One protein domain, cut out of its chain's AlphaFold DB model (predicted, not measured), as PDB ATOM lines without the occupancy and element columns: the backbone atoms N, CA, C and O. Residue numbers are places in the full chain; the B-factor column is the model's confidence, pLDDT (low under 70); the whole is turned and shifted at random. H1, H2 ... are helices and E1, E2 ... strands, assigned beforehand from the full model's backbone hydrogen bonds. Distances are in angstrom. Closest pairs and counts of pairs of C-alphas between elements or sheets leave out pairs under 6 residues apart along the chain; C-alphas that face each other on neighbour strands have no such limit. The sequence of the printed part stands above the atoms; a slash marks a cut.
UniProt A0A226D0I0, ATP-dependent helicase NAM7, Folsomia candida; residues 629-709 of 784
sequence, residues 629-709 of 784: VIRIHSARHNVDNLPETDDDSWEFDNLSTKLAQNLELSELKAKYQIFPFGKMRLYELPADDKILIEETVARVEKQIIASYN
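Overview. This is residues 629 to 709 of the 784 residues of the protein "ATP-dependent helicase NAM7" of Folsomia candida (UniProt A0A226D0I0). One long helix, H3, runs along the longest axis of the domain, and two short helices, H1 and H2, follow one another over one side of it, H1 packing at a steep angle on residues 697 to 705 of H3. A short strand, E1, sits near the last turns of H3, and the two long loops, residues 633 to 654 and 672 to 686, reach with residues 644 to 651 and 673 to 679 to the side of H1 and H2 away from H3. The printed part has 81 residues with one named strand and three named helices, in the order E1, H1, H2, H3. The class is mostly helix, with under half of the residues in named elements. The whole is compact, with a radius of gyration of the C-alphas of 12.7 A, and elongated, with spans of 37 by 23 by 22 A.

Along the chain. E1, residues 629 to 632, begins at C-alpha 629 at (-6.359, -45.958, 17.521) and is 10.0 A long from first to last C-alpha. H1, residues 655 to 660, is 8.5 A long and begins at C-alpha 655 at (-2.848, -40.991, 25.543). H2, residues 663 to 671, is 12.0 A long. H3, residues 687 to 706, is 28.5 A long and ends at C-alpha 706 at (-11.451, -36.072, 19.784).

Arrangement. E1 pairs with no named strand, but its residues 630 to 631 pair in parallel with residues 653 to 654. The closest C-alphas of E1 and H1 are those of Ile 632 and Leu 655, 5.6 A apart. Those of E1 and H3 are Ile 630 and Ile 705, 7.4 A apart. E1 and H2 are apart. H1 touches H3, with residues 697 to 705 of H3 alone, closest at the C-alphas of Leu 659 and Glu 701, 6.9 A; they run opposite ways at a steep tilt of 53 degrees. H1 and H2 are close but not clearly touching, with the C-alphas of Ala 660 and Ser 666 closest at 7.0 A. H2 and H3 form a helical hairpin and run opposite ways at a shallow tilt of 19 degrees. They only just touch, with 3 pairs of C-alphas within 8 A, by residues 693 to 697 of H3 alone; the closest C-alphas are those of Leu 665 and Val 697, 7.3 A apart. In H1, H2 and H3, every O i to N i+4 pair is within hydrogen-bond range.

Size, cuts and confidence. The two C-alphas farthest apart, those of Glu 684 and Asn 709, are 38.9 A apart, while the first and last printed C-alphas are 6.7 A apart. The printed part has no cut. The links from E1 to H1, 22 residues, and from H2 to H3, 15 residues, are long; the link from H1 to H2, 2 residues, is tight. The mean pLDDT of the printed part is 74.3, and it is under 70 at residues 634 to 650 and 673 to 685.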
ATOM      1  N   VAL A 629      -6.038 -45.219  16.293       92.62
ATOM      2  CA  VAL A 629      -6.359 -45.958  17.521       92.62
ATOM      3  C   VAL A 629      -5.635 -45.302  18.688       92.62
ATOM      4  O   VAL A 629      -4.430 -45.099  18.599       92.62
ATOM      5  N   ILE A 630      -6.349 -44.992  19.775       93.19
ATOM      6  CA  ILE A 630      -5.737 -44.478  21.008       93.19
ATOM      7  C   ILE A 630      -6.000 -45.384  22.205       93.19
ATOM      8  O   ILE A 630      -7.139 -45.754  22.492       93.19
ATOM      9  N   ARG A 631      -4.938 -45.698  22.947       91.69
ATOM     10  CA  ARG A 631      -4.977 -46.439  24.207       91.69
ATOM     11  C   ARG A 631      -5.089 -45.489  25.401       91.69
ATOM     12  O   ARG A 631      -4.238 -44.619  25.594       91.69
ATOM     13  N   ILE A 632      -6.107 -45.691  26.245       88.12
ATOM     14  CA  ILE A 632      -6.358 -44.892  27.459       88.12
ATOM     15  C   ILE A 632      -6.239 -45.745  28.725       88.12
ATOM     16  O   ILE A 632      -7.050 -46.636  28.991       88.12
ATOM     17  N   HIS A 633      -5.244 -45.430  29.550       82.56
ATOM     18  CA  HIS A 633      -5.016 -46.071  30.844       82.56
ATOM     19  C   HIS A 633      -5.883 -45.466  31.961       82.56
ATOM     20  O   HIS A 633      -6.337 -44.324  31.875       82.56
ATOM     21  N   SER A 634      -6.102 -46.241  33.028       67.12
ATOM     22  CA  SER A 634      -6.926 -45.850  34.185       67.12
ATOM     23  C   SER A 634      -6.287 -44.778  35.063       67.12
ATOM     24  O   SER A 634      -6.985 -44.119  35.835       67.12
ATOM     25  N   ALA A 635      -4.974 -44.570  34.933       65.19
ATOM     26  CA  ALA A 635      -4.300 -43.445  35.547       65.19
ATOM     27  C   ALA A 635      -4.888 -42.134  35.000       65.19
ATOM     28  O   ALA A 635      -4.899 -41.886  33.789       65.19
ATOM     29  N   ARG A 636      -5.394 -41.297  35.910       61.06
ATOM     30  CA  ARG A 636      -5.746 -39.918  35.585       61.06
ATOM     31  C   ARG A 636      -4.472 -39.091  35.572       61.06
ATOM     32  O   ARG A 636      -3.686 -39.149  36.522       61.06
ATOM     33  N   HIS A 637      -4.291 -38.329  34.504       60.97
ATOM     34  CA  HIS A 637      -3.242 -37.329  34.446       60.97
ATOM     35  C   HIS A 637      -3.731 -36.103  35.202       60.97
ATOM     36  O   HIS A 637      -4.807 -35.571  34.947       60.97
ATOM     37  N   ASN A 638      -2.953 -35.686  36.181       57.97
ATOM     38  CA  ASN A 638      -3.177 -34.460  36.926       57.97
ATOM     39  C   ASN A 638      -1.818 -33.809  37.169       57.97
ATOM     40  O   ASN A 638      -0.792 -34.318  36.723       57.97
ATOM     41  N   VAL A 639      -1.811 -32.694  37.891       51.06
ATOM     42  CA  VAL A 639      -0.577 -31.977  38.238       51.06
ATOM     43  C   VAL A 639       0.450 -32.901  38.899       51.06
ATOM     44  O   VAL A 639       1.634 -32.806  38.605       51.06
ATOM     45  N   ASP A 640      -0.002 -33.838  39.734       51.75
ATOM     46  CA  ASP A 640       0.859 -34.745  40.498       51.75
ATOM     47  C   ASP A 640       1.320 -35.981  39.686       51.75
ATOM     48  O   ASP A 640       2.203 -36.715  40.131       51.75
ATOM     49  N   ASN A 641       0.737 -36.207  38.503       59.91
ATOM     50  CA  ASN A 641       0.918 -37.391  37.659       59.91
ATOM     51  C   ASN A 641       0.868 -37.027  36.161       59.91
ATOM     52  O   ASN A 641       0.129 -37.630  35.376       59.91
ATOM     53  N   LEU A 642       1.597 -35.976  35.767       61.00
ATOM     54  CA  LEU A 642       1.733 -35.612  34.358       61.00
ATOM     55  C   LEU A 642       2.531 -36.695  33.626       61.00
ATOM     56  O   LEU A 642       3.570 -37.120  34.127       61.00
ATOM     57  N   PRO A 643       2.090 -37.115  32.431       62.56
ATOM     58  CA  PRO A 643       2.758 -38.184  31.717       62.56
ATOM     59  C   PRO A 643       4.118 -37.720  31.204       62.56
ATOM     60  O   PRO A 643       4.282 -36.573  30.769       62.56
ATOM     61  N   GLU A 644       5.088 -38.619  31.251       64.88
ATOM     62  CA  GLU A 644       6.458 -38.405  30.797       64.88
ATOM     63  C   GLU A 644       6.649 -39.049  29.416       64.88
ATOM     64  O   GLU A 644       5.878 -39.921  29.008       64.88
ATOM     65  N   THR A 645       7.633 -38.569  28.656       55.12
ATOM     66  CA  THR A 645       8.012 -39.177  27.377       55.12
ATOM     67  C   THR A 645       8.875 -40.401  27.663       55.12
ATOM     68  O   THR A 645      10.094 -40.307  27.569       55.12
ATOM     69  N   ASP A 646       8.256 -41.514  28.046       49.25
ATOM     70  CA  ASP A 646       8.945 -42.799  28.139       49.25
ATOM     71  C   ASP A 646       8.275 -43.830  27.224       49.25
ATOM     72  O   ASP A 646       7.058 -44.019  27.242       49.25
ATOM     73  N   ASP A 647       9.138 -44.462  26.432       51.09
ATOM     74  CA  ASP A 647       8.922 -45.566  25.496       51.09
ATOM     75  C   ASP A 647       7.898 -45.324  24.366       51.09
ATOM     76  O   ASP A 647       6.707 -45.617  24.473       51.09
ATOM     77  N   ASP A 648       8.401 -44.872  23.209       53.16
ATOM     78  CA  ASP A 648       7.694 -44.910  21.914       53.16
ATOM     79  C   ASP A 648       7.656 -46.345  21.322       53.16
ATOM     80  O   ASP A 648       7.445 -46.530  20.126       53.16
ATOM     81  N   SER A 649       7.873 -47.389  22.133       61.31
ATOM     82  CA  SER A 649       7.890 -48.788  21.679       61.31
ATOM     83  C   SER A 649       6.512 -49.344  21.313       61.31
ATOM     84  O   SER A 649       6.411 -50.490  20.876       61.31
ATOM     85  N   TRP A 650       5.441 -48.590  21.557       65.19
ATOM     86  CA  TRP A 650       4.083 -49.030  21.272       65.19
ATOM     87  C   TRP A 650       3.775 -48.869  19.781       65.19
ATOM     88  O   TRP A 650       3.950 -47.799  19.209       65.19
ATOM     89  N   GLU A 651       3.235 -49.918  19.161       74.94
ATOM     90  CA  GLU A 651       2.785 -49.902  17.757       74.94
ATOM     91  C   GLU A 651       1.501 -49.070  17.542       74.94
ATOM     92  O   GLU A 651       0.998 -48.958  16.426       74.94
ATOM     93  N   PHE A 652       0.946 -48.491  18.609       81.62
ATOM     94  CA  PHE A 652      -0.273 -47.687  18.617       81.62
ATOM     95  C   PHE A 652      -0.116 -46.456  19.509       81.62
ATOM     96  O   PHE A 652       0.704 -46.421  20.429       81.62
ATOM     97  N   ASP A 653      -0.967 -45.456  19.287       87.81
ATOM     98  CA  ASP A 653      -0.913 -44.222  20.057       87.81
ATOM     99  C   ASP A 653      -1.426 -44.429  21.490       87.81
ATOM    100  O   ASP A 653      -2.502 -44.977  21.733       87.81
ATOM    101  N   ASN A 654      -0.665 -43.940  22.465       86.88
ATOM    102  CA  ASN A 654      -1.028 -43.940  23.880       86.88
ATOM    103  C   ASN A 654      -1.329 -42.509  24.336       86.88
ATOM    104  O   ASN A 654      -0.559 -41.586  24.057       86.88
ATOM    105  N   LEU A 655      -2.442 -42.312  25.054       86.62
ATOM    106  CA  LEU A 655      -2.848 -40.991  25.543       86.62
ATOM    107  C   LEU A 655      -1.757 -40.330  26.391       86.62
ATOM    108  O   LEU A 655      -1.488 -39.146  26.206       86.62
ATOM    109  N   SER A 656      -1.109 -41.083  27.282       82.00
ATOM    110  CA  SER A 656      -0.025 -40.574  28.126       82.00
ATOM    111  C   SER A 656       1.126 -40.040  27.267       82.00
ATOM    112  O   SER A 656       1.540 -38.895  27.432       82.00
ATOM    113  N   THR A 657       1.565 -40.811  26.273       82.69
ATOM    114  CA  THR A 657       2.640 -40.420  25.351       82.69
ATOM    115  C   THR A 657       2.260 -39.190  24.522       82.69
ATOM    116  O   THR A 657       3.030 -38.232  24.447       82.69
ATOM    117  N   LYS A 658       1.040 -39.138  23.968       87.44
ATOM    118  CA  LYS A 658       0.561 -37.978  23.188       87.44
ATOM    119  C   LYS A 658       0.442 -36.707  24.020       87.44
ATOM    120  O   LYS A 658       0.747 -35.623  23.530       87.44
ATOM    121  N   LEU A 659       0.021 -36.826  25.277       84.94
ATOM    122  CA  LEU A 659       0.026 -35.709  26.221       84.94
ATOM    123  C   LEU A 659       1.448 -35.258  26.542       84.94
ATOM    124  O   LEU A 659       1.708 -34.059  26.614       84.94
ATOM    125  N   ALA A 660       2.372 -36.202  26.725       79.75
ATOM    126  CA  ALA A 660       3.763 -35.890  27.011       79.75
ATOM    127  C   ALA A 660       4.438 -35.140  25.850       79.75
ATOM    128  O   ALA A 660       5.203 -34.216  26.107       79.75
ATOM    129  N   GLN A 661       4.096 -35.492  24.606       84.44
ATOM    130  CA  GLN A 661       4.589 -34.871  23.369       84.44
ATOM    131  C   GLN A 661       3.867 -33.563  22.992       84.44
ATOM    132  O   GLN A 661       4.278 -32.875  22.056       84.44
ATOM    133  N   ASN A 662       2.776 -33.200  23.673       89.06
ATOM    134  CA  ASN A 662       2.020 -31.997  23.342       89.06
ATOM    135  C   ASN A 662       2.844 -30.729  23.641       89.06
ATOM    136  O   ASN A 662       3.370 -30.570  24.745       89.06
ATOM    137  N   LEU A 663       2.934 -29.817  22.666       86.44
ATOM    138  CA  LEU A 663       3.751 -28.600  22.762       86.44
ATOM    139  C   LEU A 663       3.328 -27.692  23.918       86.44
ATOM    140  O   LEU A 663       4.176 -27.241  24.677       86.44
ATOM    141  N   GLU A 664       2.027 -27.469  24.095       87.88
ATOM    142  CA  GLU A 664       1.510 -26.590  25.147       87.88
ATOM    143  C   GLU A 664       1.796 -27.160  26.543       87.88
ATOM    144  O   GLU A 664       2.269 -26.450  27.433       87.88
ATOM    145  N   LEU A 665       1.585 -28.467  26.731       82.75
ATOM    146  CA  LEU A 665       1.957 -29.138  27.977       82.75
ATOM    147  C   LEU A 665       3.474 -29.144  28.188       82.75
ATOM    148  O   LEU A 665       3.921 -28.998  29.322       82.75
ATOM    149  N   SER A 666       4.266 -29.270  27.125       83.31
ATOM    150  CA  SER A 666       5.731 -29.197  27.192       83.31
ATOM    151  C   SER A 666       6.217 -27.803  27.599       83.31
ATOM    152  O   SER A 666       7.115 -27.687  28.431       83.31
ATOM    153  N   GLU A 667       5.597 -26.741  27.085       85.12
ATOM    154  CA  GLU A 667       5.881 -25.353  27.464       85.12
ATOM    155  C   GLU A 667       5.491 -25.068  28.916       85.12
ATOM    156  O   GLU A 667       6.267 -24.452  29.648       85.12
ATOM    157  N   LEU A 668       4.329 -25.552  29.369       81.31
ATOM    158  CA  LEU A 668       3.920 -25.446  30.771       81.31
ATOM    159  C   LEU A 668       4.876 -26.206  31.689       81.31
ATOM    160  O   LEU A 668       5.330 -25.654  32.694       81.31
ATOM    161  N   LYS A 669       5.241 -27.438  31.317       77.38
ATOM    162  CA  LYS A 669       6.259 -28.213  32.028       77.38
ATOM    163  C   LYS A 669       7.576 -27.446  32.094       77.38
ATOM    164  O   LYS A 669       8.129 -27.320  33.174       77.38
ATOM    165  N   ALA A 670       8.048 -26.847  31.003       79.62
ATOM    166  CA  ALA A 670       9.277 -26.054  31.010       79.62
ATOM    167  C   ALA A 670       9.163 -24.782  31.875       79.62
ATOM    168  O   ALA A 670      10.054 -24.500  32.679       79.62
ATOM    169  N   LYS A 671       8.055 -24.036  31.760       81.75
ATOM    170  CA  LYS A 671       7.783 -22.796  32.508       81.75
ATOM    171  C   LYS A 671       7.809 -23.027  34.016       81.75
ATOM    172  O   LYS A 671       8.442 -22.267  34.747       81.75
ATOM    173  N   TYR A 672       7.132 -24.077  34.469       74.50
ATOM    174  CA  TYR A 672       7.070 -24.463  35.877       74.50
ATOM    175  C   TYR A 672       8.150 -25.489  36.252       74.50
ATOM    176  O   TYR A 672       8.129 -26.005  37.364       74.50
ATOM    177  N   GLN A 673       9.102 -25.754  35.345       68.69
ATOM    178  CA  GLN A 673      10.204 -26.717  35.470       68.69
ATOM    179  C   GLN A 673       9.757 -28.084  36.016       68.69
ATOM    180  O   GLN A 673      10.426 -28.667  36.859       68.69
ATOM    181  N   ILE A 674       8.618 -28.587  35.551       65.44
ATOM    182  CA  ILE A 674       8.061 -29.888  35.908       65.44
ATOM    183  C   ILE A 674       8.798 -30.956  35.087       65.44
ATOM    184  O   ILE A 674       8.546 -31.100  33.889       65.44
ATOM    185  N   PHE A 675       9.725 -31.681  35.716       54.31
ATOM    186  CA  PHE A 675      10.592 -32.664  35.054       54.31
ATOM    187  C   PHE A 675      10.363 -34.114  35.522       54.31
ATOM    188  O   PHE A 675       9.861 -34.318  36.636       54.31
ATOM    189  N   PRO A 676      10.804 -35.109  34.714       47.12
ATOM    190  CA  PRO A 676      10.797 -36.523  35.069       47.12
ATOM    191  C   PRO A 676      11.399 -36.825  36.436       47.12
ATOM    192  O   PRO A 676      12.418 -36.239  36.808       47.12
ATOM    193  N   PHE A 677      10.787 -37.750  37.179       45.75
ATOM    194  CA  PHE A 677      11.304 -38.240  38.469       45.75
ATOM    195  C   PHE A 677      11.663 -37.153  39.496       45.75
ATOM    196  O   PHE A 677      12.586 -37.314  40.292       45.75
ATOM    197  N   GLY A 678      10.890 -36.070  39.549       50.75
ATOM    198  CA  GLY A 678      11.033 -35.079  40.608       50.75
ATOM    199  C   GLY A 678      12.244 -34.181  40.403       50.75
ATOM    200  O   GLY A 678      13.281 -34.350  41.041       50.75
ATOM    201  N   LYS A 679      12.048 -33.149  39.577       44.56
ATOM    202  CA  LYS A 679      12.391 -31.786  39.986       44.56
ATOM    203  C   LYS A 679      11.244 -30.832  39.650       44.56
ATOM    204  O   LYS A 679      10.691 -30.884  38.560       44.56
ATOM    205  N   MET A 680      10.989 -29.982  40.646       46.28
ATOM    206  CA  MET A 680      10.227 -28.729  40.734       46.28
ATOM    207  C   MET A 680       8.720 -28.718  41.095       46.28
ATOM    208  O   MET A 680       7.826 -28.966  40.296       46.28
ATOM    209  N   ARG A 681       8.489 -28.277  42.346       49.31
ATOM    210  CA  ARG A 681       7.493 -27.296  42.827       49.31
ATOM    211  C   ARG A 681       5.998 -27.564  42.719       49.31
ATOM    212  O   ARG A 681       5.244 -26.674  43.080       49.31
ATOM    213  N   LEU A 682       5.533 -28.757  42.366       49.75
ATOM    214  CA  LEU A 682       4.086 -29.025  42.257       49.75
ATOM    215  C   LEU A 682       3.285 -28.726  43.547       49.75
ATOM    216  O   LEU A 682       2.136 -28.300  43.465       49.75
ATOM    217  N   TYR A 683       3.901 -28.880  44.728       47.06
ATOM    218  CA  TYR A 683       3.295 -28.526  46.023       47.06
ATOM    219  C   TYR A 683       3.456 -27.050  46.422       47.06
ATOM    220  O   TYR A 683       2.681 -26.562  47.241       47.06
ATOM    221  N   GLU A 684       4.437 -26.344  45.853       53.16
ATOM    222  CA  GLU A 684       4.669 -24.907  46.072       53.16
ATOM    223  C   GLU A 684       3.958 -24.035  45.026       53.16
ATOM    224  O   GLU A 684       3.983 -22.807  45.132       53.16
ATOM    225  N   LEU A 685       3.352 -24.645  43.997       64.56
ATOM    226  CA  LEU A 685       2.588 -23.912  42.996       64.56
ATOM    227  C   LEU A 685       1.413 -23.194  43.677       64.56
ATOM    228  O   LEU A 685       0.661 -23.821  44.432       64.56
ATOM    229  N   PRO A 686       1.219 -21.893  43.399       72.44
ATOM    230  CA  PRO A 686      -0.016 -21.204  43.730       72.44
ATOM    231  C   PRO A 686      -1.232 -22.019  43.279       72.44
ATOM    232  O   PRO A 686      -1.206 -22.661  42.227       72.44
ATOM    233  N   ALA A 687      -2.316 -21.971  44.056       75.31
ATOM    234  CA  ALA A 687      -3.541 -22.708  43.740       75.31
ATOM    235  C   ALA A 687      -4.043 -22.415  42.311       75.31
ATOM    236  O   ALA A 687      -4.461 -23.334  41.612       75.31
ATOM    237  N   ASP A 688      -3.914 -21.167  41.861       78.94
ATOM    238  CA  ASP A 688      -4.307 -20.734  40.518       78.94
ATOM    239  C   ASP A 688      -3.472 -21.408  39.413       78.94
ATOM    240  O   ASP A 688      -4.019 -21.827  38.395       78.94
ATOM    241  N   ASP A 689      -2.163 -21.583  39.624       79.62
ATOM    242  CA  ASP A 689      -1.289 -22.289  38.679       79.62
ATOM    243  C   ASP A 689      -1.620 -23.788  38.635       79.62
ATOM    244  O   ASP A 689      -1.589 -24.404  37.568       79.62
ATOM    245  N   LYS A 690      -1.985 -24.377  39.784       74.94
ATOM    246  CA  LYS A 690      -2.424 -25.776  39.855       74.94
ATOM    247  C   LYS A 690      -3.701 -25.988  39.036       74.94
ATOM    248  O   LYS A 690      -3.743 -26.892  38.205       74.94
ATOM    249  N   ILE A 691      -4.695 -25.119  39.222       82.75
ATOM    250  CA  ILE A 691      -5.955 -25.142  38.463       82.75
ATOM    251  C   ILE A 691      -5.677 -24.978  36.965       82.75
ATOM    252  O   ILE A 691      -6.163 -25.776  36.169       82.75
ATOM    253  N   LEU A 692      -4.837 -24.012  36.581       84.81
ATOM    254  CA  LEU A 692      -4.478 -23.772  35.181       84.81
ATOM    255  C   LEU A 692      -3.879 -25.019  34.509       84.81
ATOM    256  O   LEU A 692      -4.218 -25.333  33.364       84.81
ATOM    257  N   ILE A 693      -2.984 -25.731  35.199       81.88
ATOM    258  CA  ILE A 693      -2.371 -26.955  34.671       81.88
ATOM    259  C   ILE A 693      -3.421 -28.064  34.545       81.88
ATOM    260  O   ILE A 693      -3.475 -28.711  33.503       81.88
ATOM    261  N   GLU A 694      -4.273 -28.272  35.554       82.38
ATOM    262  CA  GLU A 694      -5.335 -29.292  35.508       82.38
ATOM    263  C   GLU A 694      -6.335 -29.027  34.375       82.38
ATOM    264  O   GLU A 694      -6.658 -29.937  33.609       82.38
ATOM    265  N   GLU A 695      -6.771 -27.777  34.205       86.44
ATOM    266  CA  GLU A 695      -7.651 -27.369  33.107       86.44
ATOM    267  C   GLU A 695      -6.984 -27.553  31.740       86.44
ATOM    268  O   GLU A 695      -7.620 -28.011  30.786       86.44
ATOM    269  N   THR A 696      -5.690 -27.238  31.637       87.44
ATOM    270  CA  THR A 696      -4.935 -27.427  30.394       87.44
ATOM    271  C   THR A 696      -4.793 -28.907  30.053       87.44
ATOM    272  O   THR A 696      -5.069 -29.285  28.917       87.44
ATOM    273  N   VAL A 697      -4.450 -29.760  31.022       85.88
ATOM    274  CA  VAL A 697      -4.380 -31.217  30.830       85.88
ATOM    275  C   VAL A 697      -5.722 -31.757  30.354       85.88
ATOM    276  O   VAL A 697      -5.768 -32.410  29.316       85.88
ATOM    277  N   ALA A 698      -6.814 -31.428  31.047       85.81
ATOM    278  CA  ALA A 698      -8.151 -31.897  30.687       85.81
ATOM    279  C   ALA A 698      -8.564 -31.446  29.274       85.81
ATOM    280  O   ALA A 698      -9.135 -32.218  28.499       85.81
ATOM    281  N   ARG A 699      -8.251 -30.199  28.902       90.38
ATOM    282  CA  ARG A 699      -8.528 -29.679  27.558       90.38
ATOM    283  C   ARG A 699      -7.707 -30.392  26.487       90.38
ATOM    284  O   ARG A 699      -8.266 -30.748  25.451       90.38
ATOM    285  N   VAL A 700      -6.406 -30.577  26.706       90.25
ATOM    286  CA  VAL A 700      -5.523 -31.248  25.743       90.25
ATOM    287  C   VAL A 700      -5.899 -32.725  25.612       90.25
ATOM    288  O   VAL A 700      -5.989 -33.217  24.492       90.25
ATOM    289  N   GLU A 701      -6.217 -33.414  26.713       90.12
ATOM    290  CA  GLU A 701      -6.754 -34.783  26.694       90.12
ATOM    291  C   GLU A 701      -7.982 -34.876  25.796       90.12
ATOM    292  O   GLU A 701      -8.028 -35.707  24.889       90.12
ATOM    293  N   LYS A 702      -8.948 -33.973  25.993       90.44
ATOM    294  CA  LYS A 702     -10.148 -33.909  25.161       90.44
ATOM    295  C   LYS A 702      -9.806 -33.681  23.685       90.44
ATOM    296  O   LYS A 702     -10.372 -34.348  22.827       90.44
ATOM    297  N   GLN A 703      -8.890 -32.767  23.367       91.94
ATOM    298  CA  GLN A 703      -8.483 -32.503  21.979       91.94
ATOM    299  C   GLN A 703      -7.809 -33.712  21.326       91.94
ATOM    300  O   GLN A 703      -8.084 -34.005  20.164       91.94
ATOM    301  N   ILE A 704      -6.956 -34.416  22.072       92.12
ATOM    302  CA  ILE A 704      -6.317 -35.643  21.603       92.12
ATOM    303  C   ILE A 704      -7.399 -36.694  21.360       92.12
ATOM    304  O   ILE A 704      -7.538 -37.126  20.232       92.12
ATOM    305  N   ILE A 705      -8.223 -37.050  22.351       92.00
ATOM    306  CA  ILE A 705      -9.254 -38.100  22.213       92.00
ATOM    307  C   ILE A 705     -10.249 -37.784  21.079       92.00
ATOM    308  O   ILE A 705     -10.693 -38.683  20.356       92.00
ATOM    309  N   ALA A 706     -10.571 -36.505  20.864       91.06
ATOM    310  CA  ALA A 706     -11.451 -36.072  19.784       91.06
ATOM    311  C   ALA A 706     -10.938 -36.467  18.386       91.06
ATOM    312  O   ALA A 706     -11.761 -36.762  17.521       91.06
ATOM    313  N   SER A 707      -9.620 -36.554  18.163       90.81
ATOM    314  CA  SER A 707      -9.033 -36.865  16.848       90.81
ATOM    315  C   SER A 707      -8.923 -38.364  16.514       90.81
ATOM    316  O   SER A 707      -8.493 -38.714  15.409       90.81
ATOM    317  N   TYR A 708      -9.342 -39.252  17.425       92.75
ATOM    318  CA  TYR A 708      -9.315 -40.708  17.231       92.75
ATOM    319  C   TYR A 708     -10.715 -41.287  17.056       92.75
ATOM    320  O   TYR A 708     -11.665 -40.875  17.725       92.75
ATOM    321  N   ASN A 709     -10.835 -42.286  16.183       89.12
ATOM    322  CA  ASN A 709     -12.106 -42.965  15.919       89.12
ATOM    323  C   ASN A 709     -12.250 -44.241  16.746       89.12
ATOM    324  O   ASN A 709     -13.365 -44.610  17.105       89.12
TER     325      ASN A 709